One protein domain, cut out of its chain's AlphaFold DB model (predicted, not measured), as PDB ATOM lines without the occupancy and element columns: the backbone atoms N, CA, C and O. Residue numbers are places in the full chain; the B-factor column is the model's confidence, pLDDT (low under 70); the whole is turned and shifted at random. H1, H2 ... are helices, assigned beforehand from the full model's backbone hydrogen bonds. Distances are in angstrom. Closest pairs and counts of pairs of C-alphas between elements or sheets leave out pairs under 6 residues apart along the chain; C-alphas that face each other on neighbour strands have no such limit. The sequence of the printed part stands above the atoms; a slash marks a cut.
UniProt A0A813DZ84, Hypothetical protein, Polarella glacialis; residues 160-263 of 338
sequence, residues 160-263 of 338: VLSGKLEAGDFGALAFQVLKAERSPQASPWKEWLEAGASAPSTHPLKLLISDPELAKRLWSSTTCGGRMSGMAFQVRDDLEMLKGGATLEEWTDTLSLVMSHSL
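Overview. This is residues 160 to 263 of the 338 residues of the protein "Hypothetical protein" of Polarella glacialis (UniProt A0A813DZ84). The longest helix, H5, packs with H1 and H3 round H6, which runs through the middle; H2 lies toward one end of the long axis, and H4, in a hairpin with H3, toward the other. The printed part has 104 residues with six named helices, H1 to H6 in chain order, and no named strand: all helix. It is compact, with a radius of gyration of the C-alphas of 13.9 A, and spans 44 by 29 by 25 A.

Arrangement. H5, residues 225 to 241, touches H6, residues 248 to 261, with residues 235 to 239 alone; their closest C-alphas, Val 235 and Thr 252, are 6.9 A apart. H6 touches H1, residues 168 to 182, closest at C-alphas Ala 174 and Leu 255, 5.2 A. H6 touches H3, residues 204 to 210, closest at C-alphas Leu 205 and Ser 256, 6.3 A. H3 and H4, residues 212 to 220, form a helical hairpin. H1 and H2, residues 188 to 194, touch about perpendicular, at 74 degrees. Every O i to N i+4 pair is within hydrogen-bond range in H2, H4, H5 and H6; H1 has 10 of 11, H3 2 of 3.

Along the chain. H5 runs 24.7 A from C-alpha 225 at (-17.577, -28.722, 24.813); H6 runs 19.8 A to C-alpha 261 at (-29.839, -45.711, 18.304).

Size, cuts and confidence. The printed part has no cut and no long link; pLDDT is under 70 at 22 residues, among them 214 to 230.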
ATOM      1  N   VAL A 160     -37.432 -47.727  37.597       88.88
ATOM      2  CA  VAL A 160     -36.801 -47.691  38.926       88.88
ATOM      3  C   VAL A 160     -35.533 -46.836  38.940       88.88
ATOM      4  O   VAL A 160     -35.156 -46.348  40.009       88.88
ATOM      5  N   LEU A 161     -34.840 -46.717  37.804       86.44
ATOM      6  CA  LEU A 161     -33.576 -45.984  37.669       86.44
ATOM      7  C   LEU A 161     -33.741 -44.634  36.964       86.44
ATOM      8  O   LEU A 161     -32.869 -43.781  37.127       86.44
ATOM      9  N   SER A 162     -34.841 -44.428  36.238       84.00
ATOM     10  CA  SER A 162     -35.245 -43.131  35.703       84.00
ATOM     11  C   SER A 162     -35.293 -42.104  36.837       84.00
ATOM     12  O   SER A 162     -35.949 -42.309  37.858       84.00
ATOM     13  N   GLY A 163     -34.518 -41.027  36.697       80.88
ATOM     14  CA  GLY A 163     -34.364 -39.987  37.722       80.88
ATOM     15  C   GLY A 163     -33.428 -40.327  38.890       80.88
ATOM     16  O   GLY A 163     -33.293 -39.515  39.800       80.88
ATOM     17  N   LYS A 164     -32.781 -41.503  38.894       84.81
ATOM     18  CA  LYS A 164     -31.699 -41.830  39.844       84.81
ATOM     19  C   LYS A 164     -30.316 -41.719  39.216       84.81
ATOM     20  O   LYS A 164     -29.380 -41.359  39.912       84.81
ATOM     21  N   LEU A 165     -30.204 -42.071  37.938       84.06
ATOM     22  CA  LEU A 165     -28.981 -41.892  37.162       84.06
ATOM     23  C   LEU A 165     -28.894 -40.450  36.657       84.06
ATOM     24  O   LEU A 165     -29.902 -39.865  36.254       84.06
ATOM     25  N   GLU A 166     -27.683 -39.912  36.634       84.56
ATOM     26  CA  GLU A 166     -27.383 -38.567  36.150       84.56
ATOM     27  C   GLU A 166     -27.556 -38.470  34.629       84.56
ATOM     28  O   GLU A 166     -27.981 -37.434  34.117       84.56
ATOM     29  N   ALA A 167     -27.325 -39.568  33.898       80.12
ATOM     30  CA  ALA A 167     -27.681 -39.677  32.481       80.12
ATOM     31  C   ALA A 167     -29.202 -39.831  32.233       80.12
ATOM     32  O   ALA A 167     -29.625 -40.046  31.094       80.12
ATOM     33  N   GLY A 168     -30.040 -39.752  33.273       88.69
ATOM     34  CA  GLY A 168     -31.499 -39.759  33.162       88.69
ATOM     35  C   GLY A 168     -32.058 -41.026  32.509       88.69
ATOM     36  O   GLY A 168     -31.623 -42.144  32.802       88.69
ATOM     37  N   ASP A 169     -33.036 -40.856  31.618       90.69
ATOM     38  CA  ASP A 169     -33.689 -41.975  30.931       90.69
ATOM     39  C   ASP A 169     -32.762 -42.705  29.948       90.69
ATOM     40  O   ASP A 169     -32.866 -43.925  29.812       90.69
ATOM     41  N   PHE A 170     -31.790 -42.011  29.345       90.62
ATOM     42  CA  PHE A 170     -30.745 -42.651  28.537       90.62
ATOM     43  C   PHE A 170     -29.882 -43.590  29.382       90.62
ATOM     44  O   PHE A 170     -29.637 -44.726  28.981       90.62
ATOM     45  N   GLY A 171     -29.480 -43.164  30.585       90.06
ATOM     46  CA  GLY A 171     -28.780 -44.031  31.538       90.06
ATOM     47  C   GLY A 171     -29.636 -45.227  31.959       90.06
ATOM     48  O   GLY A 171     -29.178 -46.372  31.963       90.06
ATOM     49  N   ALA A 172     -30.913 -44.993  32.265       91.94
ATOM     50  CA  ALA A 172     -31.831 -46.057  32.662       91.94
ATOM     51  C   ALA A 172     -32.091 -47.075  31.534       91.94
ATOM     52  O   ALA A 172     -32.300 -48.256  31.824       91.94
ATOM     53  N   LEU A 173     -32.052 -46.645  30.271       94.44
ATOM     54  CA  LEU A 173     -32.141 -47.499  29.087       94.44
ATOM     55  C   LEU A 173     -30.820 -48.237  28.811       94.44
ATOM     56  O   LEU A 173     -30.830 -49.450  28.608       94.44
ATOM     57  N   ALA A 174     -29.672 -47.566  28.940       93.81
ATOM     58  CA  ALA A 174     -28.348 -48.189  28.838       93.81
ATOM     59  C   ALA A 174     -28.153 -49.310  29.870       93.81
ATOM     60  O   ALA A 174     -27.612 -50.375  29.564       93.81
ATOM     61  N   PHE A 175     -28.676 -49.129  31.085       92.94
ATOM     62  CA  PHE A 175     -28.697 -50.187  32.089       92.94
ATOM     63  C   PHE A 175     -29.491 -51.423  31.636       92.94
ATOM     64  O   PHE A 175     -29.061 -52.551  31.889       92.94
ATOM     65  N   GLN A 176     -30.635 -51.239  30.968       93.56
ATOM     66  CA  GLN A 176     -31.433 -52.356  30.449       93.56
ATOM     67  C   GLN A 176     -30.688 -53.110  29.343       93.56
ATOM     68  O   GLN A 176     -30.700 -54.342  29.347       93.56
ATOM     69  N   VAL A 177     -29.964 -52.402  28.469       94.12
ATOM     70  CA  VAL A 177     -29.105 -53.020  27.447       94.12
ATOM     71  C   VAL A 177     -27.993 -53.855  28.094       94.12
ATOM     72  O   VAL A 177     -27.857 -55.035  27.775       94.12
ATOM     73  N   LEU A 178     -27.262 -53.313  29.077       91.06
ATOM     74  CA  LEU A 178     -26.232 -54.072  29.809       91.06
ATOM     75  C   LEU A 178     -26.804 -55.288  30.543       91.06
ATOM     76  O   LEU A 178     -26.168 -56.343  30.629       91.06
ATOM     77  N   LYS A 179     -28.006 -55.149  31.108       91.38
ATOM     78  CA  LYS A 179     -28.712 -56.256  31.752       91.38
ATOM     79  C   LYS A 179     -29.058 -57.349  30.736       91.38
ATOM     80  O   LYS A 179     -28.904 -58.524  31.064       91.38
ATOM     81  N   ALA A 180     -29.493 -56.980  29.532       90.75
ATOM     82  CA  ALA A 180     -29.786 -57.921  28.454       90.75
ATOM     83  C   ALA A 180     -28.518 -58.635  27.955       90.75
ATOM     84  O   ALA A 180     -28.526 -59.863  27.869       90.75
ATOM     85  N   GLU A 181     -27.418 -57.904  27.730       89.38
ATOM     86  CA  GLU A 181     -26.115 -58.460  27.314       89.38
ATOM     87  C   GLU A 181     -25.642 -59.563  28.273       89.38
ATOM     88  O   GLU A 181     -25.190 -60.636  27.867       89.38
ATOM     89  N   ARG A 182     -25.779 -59.310  29.576       86.88
ATOM     90  CA  ARG A 182     -25.281 -60.192  30.641       86.88
ATOM     91  C   ARG A 182     -26.272 -61.261  31.068       86.88
ATOM     92  O   ARG A 182     -25.925 -62.124  31.876       86.88
ATOM     93  N   SER A 183     -27.499 -61.200  30.566       85.81
ATOM     94  CA  SER A 183     -28.504 -62.200  30.881       85.81
ATOM     95  C   SER A 183     -28.091 -63.552  30.287       85.81
ATOM     96  O   SER A 183     -27.701 -63.628  29.114       85.81
ATOM     97  N   PRO A 184     -28.187 -64.656  31.050       79.12
ATOM     98  CA  PRO A 184     -28.029 -65.992  30.486       79.12
ATOM     99  C   PRO A 184     -29.206 -66.365  29.574       79.12
ATOM    100  O   PRO A 184     -29.081 -67.271  28.756       79.12
ATOM    101  N   GLN A 185     -30.342 -65.674  29.699       83.06
ATOM    102  CA  GLN A 185     -31.527 -65.915  28.884       83.06
ATOM    103  C   GLN A 185     -31.371 -65.281  27.500       83.06
ATOM    104  O   GLN A 185     -30.843 -64.174  27.367       83.06
ATOM    105  N   ALA A 186     -31.872 -65.971  26.475       82.50
ATOM    106  CA  ALA A 186     -31.998 -65.398  25.143       82.50
ATOM    107  C   ALA A 186     -32.972 -64.212  25.185       82.50
ATOM    108  O   ALA A 186     -34.055 -64.305  25.764       82.50
ATOM    109  N   SER A 187     -32.586 -63.099  24.570       88.44
ATOM    110  CA  SER A 187     -33.452 -61.936  24.377       88.44
ATOM    111  C   SER A 187     -33.167 -61.319  23.007       88.44
ATOM    112  O   SER A 187     -32.026 -61.427  22.547       88.44
ATOM    113  N   PRO A 188     -34.150 -60.653  22.368       91.06
ATOM    114  CA  PRO A 188     -33.932 -59.983  21.084       91.06
ATOM    115  C   PRO A 188     -32.739 -59.019  21.119       91.06
ATOM    116  O   PRO A 188     -31.932 -58.982  20.201       91.06
ATOM    117  N   TRP A 189     -32.579 -58.306  22.233       92.62
ATOM    118  CA  TRP A 189     -31.524 -57.316  22.440       92.62
ATOM    119  C   TRP A 189     -30.137 -57.920  22.618       92.62
ATOM    120  O   TRP A 189     -29.152 -57.328  22.195       92.62
ATOM    121  N   LYS A 190     -30.050 -59.114  23.209       91.88
ATOM    122  CA  LYS A 190     -28.787 -59.849  23.268       91.88
ATOM    123  C   LYS A 190     -28.365 -60.323  21.878       91.88
ATOM    124  O   LYS A 190     -27.208 -60.156  21.520       91.88
ATOM    125  N   GLU A 191     -29.303 -60.848  21.094       91.25
ATOM    126  CA  GLU A 191     -29.037 -61.269  19.713       91.25
ATOM    127  C   GLU A 191     -28.666 -60.084  18.813       91.25
ATOM    128  O   GLU A 191     -27.750 -60.200  18.010       91.25
ATOM    129  N   TRP A 192     -29.314 -58.930  18.989       91.81
ATOM    130  CA  TRP A 192     -28.970 -57.680  18.302       91.81
ATOM    131  C   TRP A 192     -27.541 -57.207  18.618       91.81
ATOM    132  O   TRP A 192     -26.784 -56.874  17.707       91.81
ATOM    133  N   LEU A 193     -27.123 -57.260  19.890       90.00
ATOM    134  CA  LEU A 193     -25.735 -56.984  20.284       90.00
ATOM    135  C   LEU A 193     -24.754 -58.004  19.685       90.00
ATOM    136  O   LEU A 193     -23.689 -57.633  19.196       90.00
ATOM    137  N   GLU A 194     -25.104 -59.292  19.704       88.44
ATOM    138  CA  GLU A 194     -24.290 -60.370  19.128       88.44
ATOM    139  C   GLU A 194     -24.194 -60.286  17.595       88.44
ATOM    140  O   GLU A 194     -23.182 -60.705  17.034       88.44
ATOM    141  N   ALA A 195     -25.190 -59.689  16.933       86.31
ATOM    142  CA  ALA A 195     -25.173 -59.380  15.504       86.31
ATOM    143  C   ALA A 195     -24.268 -58.188  15.142       86.31
ATOM    144  O   ALA A 195     -24.091 -57.907  13.960       86.31
ATOM    145  N   GLY A 196     -23.666 -57.513  16.131       83.25
ATOM    146  CA  GLY A 196     -22.660 -56.468  15.919       83.25
ATOM    147  C   GLY A 196     -23.156 -55.039  16.138       83.25
ATOM    148  O   GLY A 196     -22.442 -54.094  15.790       83.25
ATOM    149  N   ALA A 197     -24.348 -54.850  16.715       86.50
ATOM    150  CA  ALA A 197     -24.833 -53.518  17.057       86.50
ATOM    151  C   ALA A 197     -23.837 -52.784  17.968       86.50
ATOM    152  O   ALA A 197     -23.459 -53.261  19.041       86.50
ATOM    153  N   SER A 198     -23.391 -51.609  17.527       85.50
ATOM    154  CA  SER A 198     -22.406 -50.810  18.248       85.50
ATOM    155  C   SER A 198     -22.637 -49.320  18.021       85.50
ATOM    156  O   SER A 198     -23.219 -48.893  17.024       85.50
ATOM    157  N   ALA A 199     -22.203 -48.507  18.983       83.56
ATOM    158  CA  ALA A 199     -22.221 -47.062  18.817       83.56
ATOM    159  C   ALA A 199     -21.140 -46.637  17.809       83.56
ATOM    160  O   ALA A 199     -20.033 -47.208  17.859       83.56
ATOM    161  N   PRO A 200     -21.378 -45.586  16.999       78.44
ATOM    162  CA  PRO A 200     -20.384 -45.049  16.079       78.44
ATOM    163  C   PRO A 200     -19.036 -44.818  16.768       78.44
ATOM    164  O   PRO A 200     -18.969 -44.301  17.885       78.44
ATOM    165  N   SER A 201     -17.936 -45.199  16.118       76.50
ATOM    166  CA  SER A 201     -16.584 -44.994  16.664       76.50
ATOM    167  C   SER A 201     -16.264 -43.510  16.888       76.50
ATOM    168  O   SER A 201     -15.480 -43.171  17.775       76.50
ATOM    169  N   THR A 202     -16.929 -42.639  16.130       74.75
ATOM    170  CA  THR A 202     -16.867 -41.176  16.195       74.75
ATOM    171  C   THR A 202     -17.761 -40.566  17.276       74.75
ATOM    172  O   THR A 202     -17.735 -39.348  17.455       74.75
ATOM    173  N   HIS A 203     -18.540 -41.368  18.020       78.94
ATOM    174  CA  HIS A 203     -19.436 -40.844  19.049       78.94
ATOM    175  C   HIS A 203     -18.640 -40.049  20.104       78.94
ATOM    176  O   HIS A 203     -17.662 -40.577  20.649       78.94
ATOM    177  N   PRO A 204     -19.046 -38.812  20.459       75.94
ATOM    178  CA  PRO A 204     -18.252 -37.937  21.323       75.94
ATOM    179  C   PRO A 204     -17.856 -38.548  22.670       75.94
ATOM    180  O   PRO A 204     -16.764 -38.274  23.162       75.94
ATOM    181  N   LEU A 205     -18.703 -39.402  23.256       77.25
ATOM    182  CA  LEU A 205     -18.381 -40.089  24.510       77.25
ATOM    183  C   LEU A 205     -17.317 -41.173  24.347       77.25
ATOM    184  O   LEU A 205     -16.466 -41.322  25.221       77.25
ATOM    185  N   LYS A 206     -17.305 -41.882  23.214       77.69
ATOM    186  CA  LYS A 206     -16.265 -42.877  22.919       77.69
ATOM    187  C   LYS A 206     -14.919 -42.201  22.704       77.69
ATOM    188  O   LYS A 206     -13.914 -42.676  23.234       77.69
ATOM    189  N   LEU A 207     -14.920 -41.040  22.046       73.81
ATOM    190  CA  LEU A 207     -13.724 -40.214  21.858       73.81
ATOM    191  C   LEU A 207     -13.083 -39.780  23.185       73.81
ATOM    192  O   LEU A 207     -11.866 -39.647  23.240       73.81
ATOM    193  N   LEU A 208     -13.846 -39.636  24.278       68.56
ATOM    194  CA  LEU A 208     -13.275 -39.331  25.602       68.56
ATOM    195  C   LEU A 208     -12.282 -40.398  26.081       68.56
ATOM    196  O   LEU A 208     -11.337 -40.085  26.808       68.56
ATOM    197  N   ILE A 209     -12.517 -41.655  25.699       70.12
ATOM    198  CA  ILE A 209     -11.703 -42.803  26.101       70.12
ATOM    199  C   ILE A 209     -10.660 -43.121  25.026       70.12
ATOM    200  O   ILE A 209      -9.506 -43.391  25.362       70.12
ATOM    201  N   SER A 210     -11.054 -43.091  23.749       69.75
ATOM    202  CA  SER A 210     -10.204 -43.513  22.631       69.75
ATOM    203  C   SER A 210      -9.235 -42.433  22.141       69.75
ATOM    204  O   SER A 210      -8.110 -42.773  21.777       69.75
ATOM    205  N   ASP A 211      -9.618 -41.151  22.181       71.88
ATOM    206  CA  ASP A 211      -8.784 -40.020  21.756       71.88
ATOM    207  C   ASP A 211      -8.928 -38.804  22.701       71.88
ATOM    208  O   ASP A 211      -9.635 -37.827  22.414       71.88
ATOM    209  N   PRO A 212      -8.213 -38.820  23.842       68.12
ATOM    210  CA  PRO A 212      -8.263 -37.738  24.822       68.12
ATOM    211  C   PRO A 212      -7.816 -36.369  24.285       68.12
ATOM    212  O   PRO A 212      -8.166 -35.348  24.875       68.12
ATOM    213  N   GLU A 213      -7.025 -36.313  23.209       71.75
ATOM    214  CA  GLU A 213      -6.565 -35.046  22.627       71.75
ATOM    215  C   GLU A 213      -7.639 -34.424  21.732       71.75
ATOM    216  O   GLU A 213      -7.901 -33.220  21.826       71.75
ATOM    217  N   LEU A 214      -8.333 -35.237  20.930       69.31
ATOM    218  CA  LEU A 214      -9.518 -34.792  20.201       69.31
ATOM    219  C   LEU A 214     -10.636 -34.381  21.166       69.31
ATOM    220  O   LEU A 214     -11.228 -33.315  20.992       69.31
ATOM    221  N   ALA A 215     -10.858 -35.148  22.235       66.56
ATOM    222  CA  ALA A 215     -11.802 -34.794  23.293       66.56
ATOM    223  C   ALA A 215     -11.498 -33.419  23.915       66.56
ATOM    224  O   ALA A 215     -12.400 -32.597  24.058       66.56
ATOM    225  N   LYS A 216     -10.224 -33.114  24.211       66.75
ATOM    226  CA  LYS A 216      -9.801 -31.779  24.685       66.75
ATOM    227  C   LYS A 216     -10.114 -30.665  23.694       66.75
ATOM    228  O   LYS A 216     -10.564 -29.597  24.108       66.75
ATOM    229  N   ARG A 217      -9.901 -30.898  22.397       68.50
ATOM    230  CA  ARG A 217     -10.239 -29.919  21.351       68.50
ATOM    231  C   ARG A 217     -11.746 -29.692  21.277       68.50
ATOM    232  O   ARG A 217     -12.181 -28.543  21.289       68.50
ATOM    233  N   LEU A 218     -12.538 -30.760  21.292       65.75
ATOM    234  CA  LEU A 218     -14.000 -30.673  21.318       65.75
ATOM    235  C   LEU A 218     -14.511 -29.994  22.598       65.75
ATOM    236  O   LEU A 218     -15.445 -29.200  22.531       65.75
ATOM    237  N   TRP A 219     -13.850 -30.196  23.743       64.81
ATOM    238  CA  TRP A 219     -14.141 -29.484  24.993       64.81
ATOM    239  C   TRP A 219     -13.866 -27.986  24.941       64.81
ATOM    240  O   TRP A 219     -14.542 -27.220  25.624       64.81
ATOM    241  N   SER A 220     -12.897 -27.559  24.134       61.41
ATOM    242  CA  SER A 220     -12.635 -26.137  23.912       61.41
ATOM    243  C   SER A 220     -13.630 -25.476  22.949       61.41
ATOM    244  O   SER A 220     -13.657 -24.250  22.860       61.41
ATOM    245  N   SER A 221     -14.476 -26.260  22.265       67.31
ATOM    246  CA  SER A 221     -15.561 -25.731  21.436       67.31
ATOM    247  C   SER A 221     -16.692 -25.183  22.305       67.31
ATOM    248  O   SER A 221     -17.192 -25.858  23.206       67.31
ATOM    249  N   THR A 222     -17.144 -23.968  22.000       56.81
ATOM    250  CA  THR A 222     -18.255 -23.307  22.697       56.81
ATOM    251  C   THR A 222     -19.603 -23.993  22.467       56.81
ATOM    252  O   THR A 222     -20.489 -23.866  23.308       56.81
ATOM    253  N   THR A 223     -19.764 -24.741  21.372       58.25
ATOM    254  CA  THR A 223     -21.021 -25.420  21.018       58.25
ATOM    255  C   THR A 223     -21.091 -26.854  21.548       58.25
ATOM    256  O   THR A 223     -22.123 -27.266  22.073       58.25
ATOM    257  N   CYS A 224     -19.991 -27.608  21.470       57.94
ATOM    258  CA  CYS A 224     -19.960 -29.031  21.838       57.94
ATOM    259  C   CYS A 224     -19.359 -29.281  23.230       57.94
ATOM    260  O   CYS A 224     -19.746 -30.221  23.926       57.94
ATOM    261  N   GLY A 225     -18.430 -28.430  23.669       57.41
ATOM    262  CA  GLY A 225     -17.577 -28.722  24.813       57.41
ATOM    263  C   GLY A 225     -18.284 -28.685  26.162       57.41
ATOM    264  O   GLY A 225     -18.072 -29.568  26.994       57.41
ATOM    265  N   GLY A 226     -19.190 -27.725  26.363       60.41
ATOM    266  CA  GLY A 226     -19.989 -27.642  27.589       60.41
ATOM    267  C   GLY A 226     -20.832 -28.903  27.810       60.41
ATOM    268  O   GLY A 226     -20.747 -29.525  28.870       60.41
ATOM    269  N   ARG A 227     -21.558 -29.342  26.774       64.56
ATOM    270  CA  ARG A 227     -22.418 -30.538  26.822       64.56
ATOM    271  C   ARG A 227     -21.612 -31.827  27.012       64.56
ATOM    272  O   ARG A 227     -21.971 -32.648  27.850       64.56
ATOM    273  N   MET A 228     -20.480 -31.968  26.319       64.81
ATOM    274  CA  MET A 228     -19.593 -33.125  26.488       64.81
ATOM    275  C   MET A 228     -18.981 -33.213  27.890       64.81
ATOM    276  O   MET A 228     -18.807 -34.308  28.417       64.81
ATOM    277  N   SER A 229     -18.620 -32.079  28.498       60.78
ATOM    278  CA  SER A 229     -18.050 -32.063  29.852       60.78
ATOM    279  C   SER A 229     -19.076 -32.450  30.919       60.78
ATOM    280  O   SER A 229     -18.749 -33.240  31.800       60.78
ATOM    281  N   GLY A 230     -20.324 -31.979  30.791       64.69
ATOM    282  CA  GLY A 230     -21.433 -32.401  31.649       64.69
ATOM    283  C   GLY A 230     -21.657 -33.909  31.573       64.69
ATOM    284  O   GLY A 230     -21.616 -34.582  32.596       64.69
ATOM    285  N   MET A 231     -21.757 -34.456  30.360       72.19
ATOM    286  CA  MET A 231     -21.978 -35.891  30.154       72.19
ATOM    287  C   MET A 231     -20.835 -36.763  30.706       72.19
ATOM    288  O   MET A 231     -21.074 -37.839  31.246       72.19
ATOM    289  N   ALA A 232     -19.585 -36.291  30.654       68.00
ATOM    290  CA  ALA A 232     -18.451 -37.001  31.252       68.00
ATOM    291  C   ALA A 232     -18.554 -37.121  32.787       68.00
ATOM    292  O   ALA A 232     -18.156 -38.142  33.353       68.00
ATOM    293  N   PHE A 233     -19.095 -36.102  33.467       67.38
ATOM    294  CA  PHE A 233     -19.386 -36.180  34.901       67.38
ATOM    295  C   PHE A 233     -20.539 -37.139  35.189       67.38
ATOM    296  O   PHE A 233     -20.400 -37.981  36.072       67.38
ATOM    297  N   GLN A 234     -21.610 -37.082  34.391       78.50
ATOM    298  CA  GLN A 234     -22.755 -37.989  34.519       78.50
ATOM    299  C   GLN A 234     -22.311 -39.458  34.415       78.50
ATOM    300  O   GLN A 234     -22.631 -40.263  35.282       78.50
ATOM    301  N   VAL A 235     -21.458 -39.790  33.437       78.38
ATOM    302  CA  VAL A 235     -20.865 -41.134  33.273       78.38
ATOM    303  C   VAL A 235     -20.115 -41.599  34.525       78.38
ATOM    304  O   VAL A 235     -20.223 -42.764  34.914       78.38
ATOM    305  N   ARG A 236     -19.331 -40.721  35.162       75.38
ATOM    306  CA  ARG A 236     -18.602 -41.063  36.393       75.38
ATOM    307  C   ARG A 236     -19.567 -41.318  37.549       75.38
ATOM    308  O   ARG A 236     -19.411 -42.319  38.247       75.38
ATOM    309  N   ASP A 237     -20.522 -40.421  37.748       79.38
ATOM    310  CA  ASP A 237     -21.434 -40.454  38.890       79.38
ATOM    311  C   ASP A 237     -22.395 -41.658  38.782       79.38
ATOM    312  O   ASP A 237     -22.606 -42.387  39.756       79.38
ATOM    313  N   ASP A 238     -22.839 -41.989  37.565       83.56
ATOM    314  CA  ASP A 238     -23.580 -43.217  37.268       83.56
ATOM    315  C   ASP A 238     -22.788 -44.477  37.649       83.56
ATOM    316  O   ASP A 238     -23.325 -45.389  38.278       83.56
ATOM    317  N   LEU A 239     -21.493 -44.550  37.319       79.88
ATOM    318  CA  LEU A 239     -20.651 -45.706  37.662       79.88
ATOM    319  C   LEU A 239     -20.502 -45.905  39.172       79.88
ATOM    320  O   LEU A 239     -20.438 -47.050  39.642       79.88
ATOM    321  N   GLU A 240     -20.437 -44.811  39.931       79.00
ATOM    322  CA  GLU A 240     -20.445 -44.857  41.392       79.00
ATOM    323  C   GLU A 240     -21.779 -45.408  41.903       79.00
ATOM    324  O   GLU A 240     -21.790 -46.326  42.734       79.00
ATOM    325  N   MET A 241     -22.900 -44.941  41.343       80.25
ATOM    326  CA  MET A 241     -24.236 -45.430  41.695       80.25
ATOM    327  C   MET A 241     -24.439 -46.909  41.337       80.25
ATOM    328  O   MET A 241     -25.050 -47.661  42.102       80.25
ATOM    329  N   LEU A 242     -23.869 -47.360  40.218       77.06
ATOM    330  CA  LEU A 242     -23.880 -48.757  39.783       77.06
ATOM    331  C   LEU A 242     -22.960 -49.657  40.627       77.06
ATOM    332  O   LEU A 242     -22.946 -50.872  40.420       77.06
ATOM    333  N   LYS A 243     -22.198 -49.102  41.584       79.44
ATOM    334  CA  LYS A 243     -21.364 -49.826  42.566       79.44
ATOM    335  C   LYS A 243     -20.421 -50.862  41.941       79.44
ATOM    336  O   LYS A 243     -20.205 -51.944  42.487       79.44
ATOM    337  N   GLY A 244     -19.839 -50.535  40.787       71.56
ATOM    338  CA  GLY A 244     -18.939 -51.434  40.055       71.56
ATOM    339  C   GLY A 244     -19.649 -52.534  39.261       71.56
ATOM    340  O   GLY A 244     -18.994 -53.481  38.824       71.56
ATOM    341  N   GLY A 245     -20.963 -52.400  39.059       79.81
ATOM    342  CA  GLY A 245     -21.741 -53.233  38.152       79.81
ATOM    343  C   GLY A 245     -21.237 -53.150  36.713       79.81
ATOM    344  O   GLY A 245     -21.296 -54.149  36.016       79.81
ATOM    345  N   ALA A 246     -20.672 -52.029  36.268       82.69
ATOM    346  CA  ALA A 246     -20.053 -51.886  34.950       82.69
ATOM    347  C   ALA A 246     -18.652 -51.270  35.051       82.69
ATOM    348  O   ALA A 246     -18.318 -50.581  36.018       82.69
ATOM    349  N   THR A 247     -17.816 -51.549  34.056       84.44
ATOM    350  CA  THR A 247     -16.586 -50.791  33.813       84.44
ATOM    351  C   THR A 247     -16.908 -49.472  33.110       84.44
ATOM    352  O   THR A 247     -17.960 -49.332  32.492       84.44
ATOM    353  N   LEU A 248     -15.992 -48.502  33.191       82.06
ATOM    354  CA  LEU A 248     -16.138 -47.211  32.509       82.06
ATOM    355  C   LEU A 248     -16.287 -47.371  30.992       82.06
ATOM    356  O   LEU A 248     -17.119 -46.705  30.390       82.06
ATOM    357  N   GLU A 249     -15.492 -48.267  30.408       83.31
ATOM    358  CA  GLU A 249     -15.517 -48.607  28.983       83.31
ATOM    359  C   GLU A 249     -16.894 -49.161  28.591       83.31
ATOM    360  O   GLU A 249     -17.553 -48.582  27.736       83.31
ATOM    361  N   GLU A 250     -17.387 -50.189  29.296       85.06
ATOM    362  CA  GLU A 250     -18.723 -50.760  29.049       85.06
ATOM    363  C   GLU A 250     -19.836 -49.723  29.177       85.06
ATOM    364  O   GLU A 250     -20.687 -49.630  28.304       85.06
ATOM    365  N   TRP A 251     -19.843 -48.944  30.262       87.56
ATOM    366  CA  TRP A 251     -20.908 -47.968  30.486       87.56
ATOM    367  C   TRP A 251     -20.911 -46.890  29.405       87.56
ATOM    368  O   TRP A 251     -21.968 -46.519  28.908       87.56
ATOM    369  N   THR A 252     -19.727 -46.431  29.007       86.31
ATOM    370  CA  THR A 252     -19.574 -45.397  27.982       86.31
ATOM    371  C   THR A 252     -19.988 -45.912  26.608       86.31
ATOM    372  O   THR A 252     -20.688 -45.205  25.884       86.31
ATOM    373  N   ASP A 253     -19.597 -47.139  26.254       86.88
ATOM    374  CA  ASP A 253     -19.994 -47.769  24.995       86.88
ATOM    375  C   ASP A 253     -21.504 -48.014  24.948       86.88
ATOM    376  O   ASP A 253     -22.142 -47.662  23.957       86.88
ATOM    377  N   THR A 254     -22.101 -48.549  26.019       90.81
ATOM    378  CA  THR A 254     -23.547 -48.791  26.051       90.81
ATOM    379  C   THR A 254     -24.346 -47.494  26.075       90.81
ATOM    380  O   THR A 254     -25.335 -47.386  25.359       90.81
ATOM    381  N   LEU A 255     -23.928 -46.486  26.844       90.50
ATOM    382  CA  LEU A 255     -24.609 -45.191  26.847       90.50
ATOM    383  C   LEU A 255     -24.533 -44.528  25.469       90.50
ATOM    384  O   LEU A 255     -25.546 -44.052  24.968       90.50
ATOM    385  N   SER A 256     -23.362 -44.569  24.823       88.31
ATOM    386  CA  SER A 256     -23.196 -44.076  23.450       88.31
ATOM    387  C   SER A 256     -24.099 -44.809  22.466       88.31
ATOM    388  O   SER A 256     -24.674 -44.175  21.591       88.31
ATOM    389  N   LEU A 257     -24.226 -46.131  22.616       90.62
ATOM    390  CA  LEU A 257     -25.072 -46.966  21.767       90.62
ATOM    391  C   LEU A 257     -26.531 -46.544  21.904       90.62
ATOM    392  O   LEU A 257     -27.194 -46.297  20.906       90.62
ATOM    393  N   VAL A 258     -27.028 -46.416  23.133       92.75
ATOM    394  CA  VAL A 258     -28.413 -45.990  23.342       92.75
ATOM    395  C   VAL A 258     -28.641 -44.591  22.781       92.75
ATOM    396  O   VAL A 258     -29.601 -44.399  22.050       92.75
ATOM    397  N   MET A 259     -27.744 -43.640  23.055       89.12
ATOM    398  CA  MET A 259     -27.877 -42.264  22.568       89.12
ATOM    399  C   MET A 259     -27.888 -42.149  21.040       89.12
ATOM    400  O   MET A 259     -28.528 -41.241  20.523       89.12
ATOM    401  N   SER A 260     -27.187 -43.032  20.322       87.00
ATOM    402  CA  SER A 260     -27.157 -43.002  18.857       87.00
ATOM    403  C   SER A 260     -28.288 -43.789  18.195       87.00
ATOM    404  O   SER A 260     -28.573 -43.534  17.034       87.00
ATOM    405  N   HIS A 261     -28.894 -44.753  18.896       89.69
ATOM    406  CA  HIS A 261     -29.839 -45.711  18.304       89.69
ATOM    407  C   HIS A 261     -31.276 -45.590  18.835       89.69
ATOM    408  O   HIS A 261     -32.188 -46.200  18.281       89.69
ATOM    409  N   SER A 262     -31.525 -44.818  19.900       91.94
ATOM    410  CA  SER A 262     -32.884 -44.583  20.409       91.94
ATOM    411  C   SER A 262     -33.590 -43.472  19.627       91.94
ATOM    412  O   SER A 262     -33.714 -42.345  20.101       91.94
ATOM    413  N   LEU A 263     -34.032 -43.798  18.412       86.38
ATOM    414  CA  LEU A 263     -34.643 -42.861  17.455       86.38
ATOM    415  C   LEU A 263     -36.140 -42.598  17.703       86.38
ATOM    416  O   LEU A 263     -36.817 -42.001  16.870       86.38
TER     417      LEU A 263